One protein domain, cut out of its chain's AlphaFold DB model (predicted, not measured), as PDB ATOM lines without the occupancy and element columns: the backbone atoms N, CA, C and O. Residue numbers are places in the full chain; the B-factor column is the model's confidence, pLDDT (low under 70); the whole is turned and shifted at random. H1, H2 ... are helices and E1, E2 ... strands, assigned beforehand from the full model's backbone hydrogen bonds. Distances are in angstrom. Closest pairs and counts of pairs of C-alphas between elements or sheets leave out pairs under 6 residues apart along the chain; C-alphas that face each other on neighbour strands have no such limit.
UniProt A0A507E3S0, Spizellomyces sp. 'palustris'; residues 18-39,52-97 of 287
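AT A GLANCE: This is residues 18 to 39 and 52 to 97 of the 287 residues of a protein of Spizellomyces sp. 'palustris' (UniProt A0A507E3S0). This domain has little regular structure: a small three-stranded antiparallel sheet, order E1 - E3 - E2, is grazed by the four-residue helix H1, with long loops making much of the rest. Named elements, E1, H1, E2 and E3 along the chain, hold only 20 of 68 printed residues, mostly strand. The whole is compact, radius of gyration of the C-alphas 11.7 A, and rounded, spanning 31 by 30 by 22 A.

IN THESE COORDINATES: E1, residues 23 to 28, begins at C-alpha (135.300, 201.188, 190.018) and measures 15.9 A. H1 is residues 33 to 36, 5.4 A. E2 is residues 66 to 69, 11.1 A. E3, residues 78 to 83, 16.4 A, ends at C-alpha (134.367, 205.376, 188.423).

HOW THE PARTS SIT: E1 and E3 are antiparallel at 153 degrees; N 26 and O 80 are 2.8 A apart, within hydrogen-bond range. E2 and E3, a hairpin, stand at 173 degrees, with N 68 and O 79 at 2.8 A. H1, too short for an O i to N i+4 pair, only grazes the sheet; the closest C-alphas of H1 and E3, Ala 33 and Leu 78, are 7.0 A apart.

THE WHOLE: Residues 40 to 51 are not printed, a 13.2 A gap between C-alphas 39 and 52. Of the links printed whole, none is long. pLDDT is under 70 at residues 37 to 39, 52 to 65 and 85 to 88.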
ATOM      1  N   ASP A  18     128.789 193.088 192.827       93.38
ATOM      2  CA  ASP A  18     130.215 193.221 192.547       93.38
ATOM      3  C   ASP A  18     130.395 194.385 191.573       93.38
ATOM      4  O   ASP A  18     129.853 194.349 190.471       93.38
ATOM      5  N   GLU A  19     131.130 195.407 191.997       92.00
ATOM      6  CA  GLU A  19     131.377 196.620 191.215       92.00
ATOM      7  C   GLU A  19     132.848 196.732 190.781       92.00
ATOM      8  O   GLU A  19     133.298 197.801 190.371       92.00
ATOM      9  N   THR A  20     133.616 195.636 190.852       90.31
ATOM     10  CA  THR A  20     135.055 195.623 190.520       90.31
ATOM     11  C   THR A  20     135.322 196.084 189.085       90.31
ATOM     12  O   THR A  20     136.339 196.714 188.818       90.31
ATOM     13  N   ALA A  21     134.403 195.813 188.151       90.88
ATOM     14  CA  ALA A  21     134.520 196.280 186.770       90.88
ATOM     15  C   ALA A  21     134.269 197.791 186.632       90.88
ATOM     16  O   ALA A  21     134.904 198.431 185.795       90.88
ATOM     17  N   ARG A  22     133.381 198.352 187.464       89.19
ATOM     18  CA  ARG A  22     132.920 199.743 187.392       89.19
ATOM     19  C   ARG A  22     133.839 200.718 188.113       89.19
ATOM     20  O   ARG A  22     133.972 201.842 187.653       89.19
ATOM     21  N   TYR A  23     134.450 200.309 189.220       88.06
ATOM     22  CA  TYR A  23     135.300 201.188 190.018       88.06
ATOM     23  C   TYR A  23     136.752 200.720 190.048       88.06
ATOM     24  O   TYR A  23     137.055 199.526 189.964       88.06
ATOM     25  N   ARG A  24     137.658 201.679 190.228       87.31
ATOM     26  CA  ARG A  24     139.079 201.455 190.501       87.31
ATOM     27  C   ARG A  24     139.447 202.102 191.827       87.31
ATOM     28  O   ARG A  24     138.981 203.196 192.140       87.31
ATOM     29  N   ALA A  25     140.266 201.412 192.613       89.00
ATOM     30  CA  ALA A  25     140.773 201.917 193.881       89.00
ATOM     31  C   ALA A  25     142.216 202.398 193.711       89.00
ATOM     32  O   ALA A  25     143.047 201.687 193.152       89.00
ATOM     33  N   TYR A  26     142.504 203.580 194.242       89.81
ATOM     34  CA  TYR A  26     143.815 204.212 194.222       89.81
ATOM     35  C   TYR A  26     144.258 204.551 195.641       89.81
ATOM     36  O   TYR A  26     143.443 204.880 196.511       89.81
ATOM     37  N   GLN A  27     145.570 204.519 195.852       92.88
ATOM     38  CA  GLN A  27     146.204 205.090 197.030       92.88
ATOM     39  C   GLN A  27     146.934 206.367 196.617       92.88
ATOM     40  O   GLN A  27     147.717 206.350 195.672       92.88
ATOM     41  N   VAL A  28     146.706 207.464 197.337       91.88
ATOM     42  CA  VAL A  28     147.392 208.741 197.107       91.88
ATOM     43  C   VAL A  28     148.118 209.139 198.380       91.88
ATOM     44  O   VAL A  28     147.494 209.317 199.423       91.88
ATOM     45  N   TRP A  29     149.434 209.294 198.315       93.50
ATOM     46  CA  TRP A  29     150.260 209.646 199.470       93.50
ATOM     47  C   TRP A  29     151.295 210.710 199.110       93.50
ATOM     48  O   TRP A  29     151.474 211.064 197.948       93.50
ATOM     49  N   GLY A  30     151.958 211.239 200.136       90.75
ATOM     50  CA  GLY A  30     152.954 212.302 200.020       90.75
ATOM     51  C   GLY A  30     152.634 213.494 200.928       90.75
ATOM     52  O   GLY A  30     151.523 213.578 201.459       90.75
ATOM     53  N   PRO A  31     153.580 214.434 201.105       87.19
ATOM     54  CA  PRO A  31     153.455 215.531 202.071       87.19
ATOM     55  C   PRO A  31     152.210 216.405 201.864       87.19
ATOM     56  O   PRO A  31     151.628 216.910 202.819       87.19
ATOM     57  N   THR A  32     151.776 216.557 200.612       85.19
ATOM     58  CA  THR A  32     150.619 217.374 200.223       85.19
ATOM     59  C   THR A  32     149.344 216.557 200.012       85.19
ATOM     60  O   THR A  32     148.285 217.140 199.785       85.19
ATOM     61  N   ALA A  33     149.389 215.221 200.116       83.88
ATOM     62  CA  ALA A  33     148.216 214.372 199.891       83.88
ATOM     63  C   ALA A  33     147.096 214.676 200.895       83.88
ATOM     64  O   ALA A  33     145.924 214.721 200.532       83.88
ATOM     65  N   SER A  34     147.446 214.978 202.147       75.31
ATOM     66  CA  SER A  34     146.484 215.378 203.179       75.31
ATOM     67  C   SER A  34     145.701 216.648 202.815       75.31
ATOM     68  O   SER A  34     144.547 216.769 203.220       75.31
ATOM     69  N   LEU A  35     146.279 217.553 202.013       76.19
ATOM     70  CA  LEU A  35     145.633 218.787 201.551       76.19
ATOM     71  C   LEU A  35     144.544 218.518 200.506       76.19
ATOM     72  O   LEU A  35     143.559 219.254 200.450       76.19
ATOM     73  N   LEU A  36     144.684 217.444 199.715       75.06
ATOM     74  CA  LEU A  36     143.627 216.993 198.800       75.06
ATOM     75  C   LEU A  36     142.378 216.613 199.599       75.06
ATOM     76  O   LEU A  36     141.249 216.968 199.257       75.06
ATOM     77  N   TRP A  37     142.585 215.971 200.749       69.62
ATOM     78  CA  TRP A  37     141.538 215.706 201.723       69.62
ATOM     79  C   TRP A  37     141.337 216.903 202.655       69.62
ATOM     80  O   TRP A  37     141.511 216.790 203.868       69.62
ATOM     81  N   GLY A  38     140.948 218.052 202.085       59.69
ATOM     82  CA  GLY A  38     140.612 219.251 202.861       59.69
ATOM     83  C   GLY A  38     139.602 218.967 203.985       59.69
ATOM     84  O   GLY A  38     138.948 217.917 203.976       59.69
ATOM     85  N   ASN A  39     139.439 219.918 204.917       51.12
ATOM     86  CA  ASN A  39     138.543 219.881 206.096       51.12
ATOM     87  C   ASN A  39     137.035 219.783 205.762       51.12
ATOM     88  O   ASN A  39     136.196 220.333 206.467       51.12
ATOM     89  N   MET A  52     131.628 211.088 212.664       62.81
ATOM     90  CA  MET A  52     131.788 210.051 211.643       62.81
ATOM     91  C   MET A  52     132.815 209.005 212.102       62.81
ATOM     92  O   MET A  52     133.875 209.384 212.605       62.81
ATOM     93  N   PRO A  53     132.548 207.698 211.936       67.75
ATOM     94  CA  PRO A  53     133.547 206.666 212.198       67.75
ATOM     95  C   PRO A  53     134.804 206.840 211.332       67.75
ATOM     96  O   PRO A  53     134.721 207.262 210.173       67.75
ATOM     97  N   ILE A  54     135.964 206.467 211.876       68.56
ATOM     98  CA  ILE A  54     137.236 206.420 211.140       68.56
ATOM     99  C   ILE A  54     137.081 205.505 209.910       68.56
ATOM    100  O   ILE A  54     136.473 204.440 209.996       68.56
ATOM    101  N   GLY A  55     137.603 205.938 208.757       66.19
ATOM    102  CA  GLY A  55     137.527 205.193 207.494       66.19
ATOM    103  C   GLY A  55     136.221 205.354 206.707       66.19
ATOM    104  O   GLY A  55     136.070 204.717 205.665       66.19
ATOM    105  N   SER A  56     135.290 206.204 207.158       67.88
ATOM    106  CA  SER A  56     134.055 206.501 206.415       67.88
ATOM    107  C   SER A  56     134.352 207.041 205.013       67.88
ATOM    108  O   SER A  56     135.058 208.042 204.874       67.88
ATOM    109  N   VAL A  57     133.781 206.398 203.991       68.88
ATOM    110  CA  VAL A  57     133.886 206.828 202.593       68.88
ATOM    111  C   VAL A  57     132.868 207.931 202.335       68.88
ATOM    112  O   VAL A  57     131.674 207.737 202.562       68.88
ATOM    113  N   LEU A  58     133.336 209.097 201.892       67.19
ATOM    114  CA  LEU A  58     132.484 210.260 201.645       67.19
ATOM    115  C   LEU A  58     132.419 210.571 200.149       67.19
ATOM    116  O   LEU A  58     133.480 210.589 199.515       67.19
ATOM    117  N   PRO A  59     131.224 210.864 199.602       60.03
ATOM    118  CA  PRO A  59     131.129 211.411 198.263       60.03
ATOM    119  C   PRO A  59     131.743 212.814 198.237       60.03
ATOM    120  O   PRO A  59     131.486 213.624 199.137       60.03
ATOM    121  N   LYS A  60     132.567 213.112 197.231       61.22
ATOM    122  CA  LYS A  60     133.115 214.457 197.013       61.22
ATOM    123  C   LYS A  60     132.942 214.875 195.557       61.22
ATOM    124  O   LYS A  60     133.089 214.083 194.646       61.22
ATOM    125  N   GLU A  61     132.667 216.158 195.349       53.38
ATOM    126  CA  GLU A  61     132.385 216.715 194.016       53.38
ATOM    127  C   GLU A  61     133.632 217.258 193.291       53.38
ATOM    128  O   GLU A  61     133.502 217.843 192.223       53.38
ATOM    129  N   ARG A  62     134.846 217.154 193.867       54.03
ATOM    130  CA  ARG A  62     136.011 217.926 193.368       54.03
ATOM    131  C   ARG A  62     137.167 217.135 192.746       54.03
ATOM    132  O   ARG A  62     137.636 217.550 191.698       54.03
ATOM    133  N   PHE A  63     137.675 216.070 193.375       56.19
ATOM    134  CA  PHE A  63     138.869 215.352 192.866       56.19
ATOM    135  C   PHE A  63     138.735 213.823 192.850       56.19
ATOM    136  O   PHE A  63     139.557 213.144 192.243       56.19
ATOM    137  N   CYS A  64     137.717 213.285 193.522       60.94
ATOM    138  CA  CYS A  64     137.319 211.888 193.442       60.94
ATOM    139  C   CYS A  64     135.867 211.734 193.880       60.94
ATOM    140  O   CYS A  64     135.431 212.440 194.791       60.94
ATOM    141  N   ASP A  65     135.157 210.792 193.260       62.72
ATOM    142  CA  ASP A  65     133.743 210.546 193.543       62.72
ATOM    143  C   ASP A  65     133.542 210.012 194.961       62.72
ATOM    144  O   ASP A  65     132.533 210.311 195.593       62.72
ATOM    145  N   MET A  66     134.507 209.240 195.481       78.44
ATOM    146  CA  MET A  66     134.456 208.593 196.793       78.44
ATOM    147  C   MET A  66     135.867 208.375 197.369       78.44
ATOM    148  O   MET A  66     136.775 207.945 196.662       78.44
ATOM    149  N   GLY A  67     136.072 208.586 198.672       81.38
ATOM    150  CA  GLY A  67     137.346 208.237 199.323       81.38
ATOM    151  C   GLY A  67     137.361 208.410 200.841       81.38
ATOM    152  O   GLY A  67     136.335 208.736 201.443       81.38
ATOM    153  N   CYS A  68     138.528 208.220 201.460       83.38
ATOM    154  CA  CYS A  68     138.800 208.532 202.865       83.38
ATOM    155  C   CYS A  68     140.306 208.711 203.134       83.38
ATOM    156  O   CYS A  68     141.150 208.337 202.319       83.38
ATOM    157  N   LYS A  69     140.665 209.258 204.303       86.19
ATOM    158  CA  LYS A  69     142.024 209.068 204.849       86.19
ATOM    159  C   LYS A  69     142.211 207.585 205.167       86.19
ATOM    160  O   LYS A  69     141.282 206.976 205.700       86.19
ATOM    161  N   ASP A  70     143.378 207.022 204.863       91.12
ATOM    162  CA  ASP A  70     143.653 205.620 205.167       91.12
ATOM    163  C   ASP A  70     143.560 205.398 206.688       91.12
ATOM    164  O   ASP A  70     144.304 206.021 207.449       91.12
ATOM    165  N   PRO A  71     142.629 204.552 207.162       89.69
ATOM    166  CA  PRO A  71     142.371 204.401 208.591       89.69
ATOM    167  C   PRO A  71     143.456 203.596 209.316       89.69
ATOM    168  O   PRO A  71     143.455 203.548 210.545       89.69
ATOM    169  N   ARG A  72     144.348 202.937 208.567       93.81
ATOM    170  CA  ARG A  72     145.371 202.043 209.117       93.81
ATOM    171  C   ARG A  72     146.578 202.824 209.612       93.81
ATOM    172  O   ARG A  72     147.126 202.488 210.650       93.81
ATOM    173  N   HIS A  73     146.991 203.844 208.861       91.69
ATOM    174  CA  HIS A  73     148.132 204.683 209.207       91.69
ATOM    175  C   HIS A  73     148.078 206.014 208.438       91.69
ATOM    176  O   HIS A  73     147.870 205.992 207.221       91.69
ATOM    177  N   PRO A  74     148.309 207.168 209.092       88.12
ATOM    178  CA  PRO A  74     148.210 208.482 208.453       88.12
ATOM    179  C   PRO A  74     149.162 208.647 207.262       88.12
ATOM    180  O   PRO A  74     148.777 209.231 206.249       88.12
ATOM    181  N   ASP A  75     150.359 208.060 207.323       90.56
ATOM    182  CA  ASP A  75     151.316 208.153 206.216       90.56
ATOM    183  C   ASP A  75     150.981 207.260 205.017       90.56
ATOM    184  O   ASP A  75     151.588 207.410 203.956       90.56
ATOM    185  N   LEU A  76     150.001 206.358 205.106       93.00
ATOM    186  CA  LEU A  76     149.480 205.733 203.889       93.00
ATOM    187  C   LEU A  76     148.666 206.721 203.044       93.00
ATOM    188  O   LEU A  76     148.416 206.455 201.870       93.00
ATOM    189  N   GLY A  77     148.307 207.884 203.588       92.12
ATOM    190  CA  GLY A  77     147.658 208.955 202.850       92.12
ATOM    191  C   GLY A  77     146.164 208.707 202.683       92.12
ATOM    192  O   GLY A  77     145.432 208.568 203.661       92.12
ATOM    193  N   LEU A  78     145.694 208.716 201.441       89.12
ATOM    194  CA  LEU A  78     144.285 208.666 201.079       89.12
ATOM    195  C   LEU A  78     143.967 207.401 200.297       89.12
ATOM    196  O   LEU A  78     144.691 207.039 199.369       89.12
ATOM    197  N   ARG A  79     142.825 206.800 200.620       89.75
ATOM    198  CA  ARG A  79     142.163 205.823 199.764       89.75
ATOM    199  C   ARG A  79     141.118 206.523 198.921       89.75
ATOM    200  O   ARG A  79     140.292 207.273 199.442       89.75
ATOM    201  N   VAL A  80     141.143 206.252 197.629       87.25
ATOM    202  CA  VAL A  80     140.263 206.888 196.657       87.25
ATOM    203  C   VAL A  80     139.640 205.825 195.766       87.25
ATOM    204  O   VAL A  80     140.304 204.865 195.391       87.25
ATOM    205  N   VAL A  81     138.366 205.991 195.434       86.38
ATOM    206  CA  VAL A  81     137.630 205.139 194.505       86.38
ATOM    207  C   VAL A  81     137.101 206.020 193.378       86.38
ATOM    208  O   VAL A  81     136.438 207.024 193.635       86.38
ATOM    209  N   VAL A  82     137.427 205.650 192.143       83.94
ATOM    210  CA  VAL A  82     137.078 206.388 190.922       83.94
ATOM    211  C   VAL A  82     136.220 205.499 190.034       83.94
ATOM    212  O   VAL A  82     136.451 204.289 189.965       83.94
ATOM    213  N   GLU A  83     135.207 206.078 189.393       85.06
ATOM    214  CA  GLU A  83     134.367 205.376 188.423       85.06
ATOM    215  C   GLU A  83     135.025 205.289 187.034       85.06
ATOM    216  O   GLU A  83     135.604 206.253 186.533       85.06
ATOM    217  N   GLY A  84     134.900 204.130 186.385       80.88
ATOM    218  CA  GLY A  84     135.460 203.842 185.066       80.88
ATOM    219  C   GLY A  84     136.981 203.671 185.066       80.88
ATOM    220  O   GLY A  84     137.602 203.410 186.095       80.88
ATOM    221  N   ASP A  85     137.583 203.830 183.887       68.81
ATOM    222  CA  ASP A  85     139.043 203.841 183.698       68.81
ATOM    223  C   ASP A  85     139.628 205.265 183.842       68.81
ATOM    224  O   ASP A  85     140.701 205.572 183.324       68.81
ATOM    225  N   GLY A  86     138.884 206.170 184.487       61.81
ATOM    226  CA  GLY A  86     139.226 207.583 184.579       61.81
ATOM    227  C   GLY A  86     140.513 207.821 185.366       61.81
ATOM    228  O   GLY A  86     140.653 207.383 186.507       61.81
ATOM    229  N   LEU A  87     141.437 208.581 184.771       60.25
ATOM    230  CA  LEU A  87     142.560 209.169 185.491       60.25
ATOM    231  C   LEU A  87     142.017 210.117 186.563       60.25
ATOM    232  O   LEU A  87     141.211 211.004 186.273       60.25
ATOM    233  N   MET A  88     142.476 209.952 187.800       68.81
ATOM    234  CA  MET A  88     142.183 210.916 188.852       68.81
ATOM    235  C   MET A  88     142.819 212.260 188.462       68.81
ATOM    236  O   MET A  88     144.021 212.277 188.188       68.81
ATOM    237  N   PRO A  89     142.074 213.383 188.439       70.38
ATOM    238  CA  PRO A  89     142.619 214.697 188.106       70.38
ATOM    239  C   PRO A  89     143.446 215.237 189.284       70.38
ATOM    240  O   PRO A  89     143.089 216.220 189.936       70.38
ATOM    241  N   LEU A  90     144.539 214.546 189.609       76.88
ATOM    242  CA  LEU A  90     145.491 214.972 190.619       76.88
ATOM    243  C   LEU A  90     146.275 216.191 190.110       76.88
ATOM    244  O   LEU A  90     146.513 216.318 188.905       76.88
ATOM    245  N   PRO A  91     146.704 217.097 191.010       82.12
ATOM    246  CA  PRO A  91     147.620 218.170 190.639       82.12
ATOM    247  C   PRO A  91     148.878 217.615 189.964       82.12
ATOM    248  O   PRO A  91     149.358 216.547 190.338       82.12
ATOM    249  N   SER A  92     149.478 218.381 189.050       85.38
ATOM    250  CA  SER A  92     150.705 217.994 188.329       85.38
ATOM    251  C   SER A  92     151.921 217.730 189.227       85.38
ATOM    252  O   SER A  92     152.927 217.206 188.762       85.38
ATOM    253  N   SER A  93     151.844 218.081 190.513       87.25
ATOM    254  CA  SER A  93     152.835 217.721 191.531       87.25
ATOM    255  C   SER A  93     152.795 216.245 191.944       87.25
ATOM    256  O   SER A  93     153.644 215.819 192.722       87.25
ATOM    257  N   PHE A  94     151.782 215.489 191.514       89.38
ATOM    258  CA  PHE A  94     151.662 214.055 191.757       89.38
ATOM    259  C   PHE A  94     152.088 213.280 190.516       89.38
ATOM    260  O   PHE A  94     151.749 213.644 189.392       89.38
ATOM    261  N   THR A  95     152.782 212.173 190.748       91.50
ATOM    262  CA  THR A  95     153.229 211.260 189.699       91.50
ATOM    263  C   THR A  95     152.643 209.887 189.978       91.50
ATOM    264  O   THR A  95     152.700 209.406 191.112       91.50
ATOM    265  N   GLU A  96     152.074 209.260 188.951       91.00
ATOM    266  CA  GLU A  96     151.646 207.869 189.035       91.00
ATOM    267  C   GLU A  96     152.859 206.958 189.246       91.00
ATOM    268  O   GLU A  96     153.937 207.183 188.697       91.00
ATOM    269  N   THR A  97     152.681 205.930 190.066       93.38
ATOM    270  CA  THR A  97     153.736 204.969 190.367       93.38
ATOM    271  C   THR A  97     153.198 203.546 190.338       93.38
ATOM    272  O   THR A  97     151.987 203.325 190.332       93.38
TER     273      THR A  97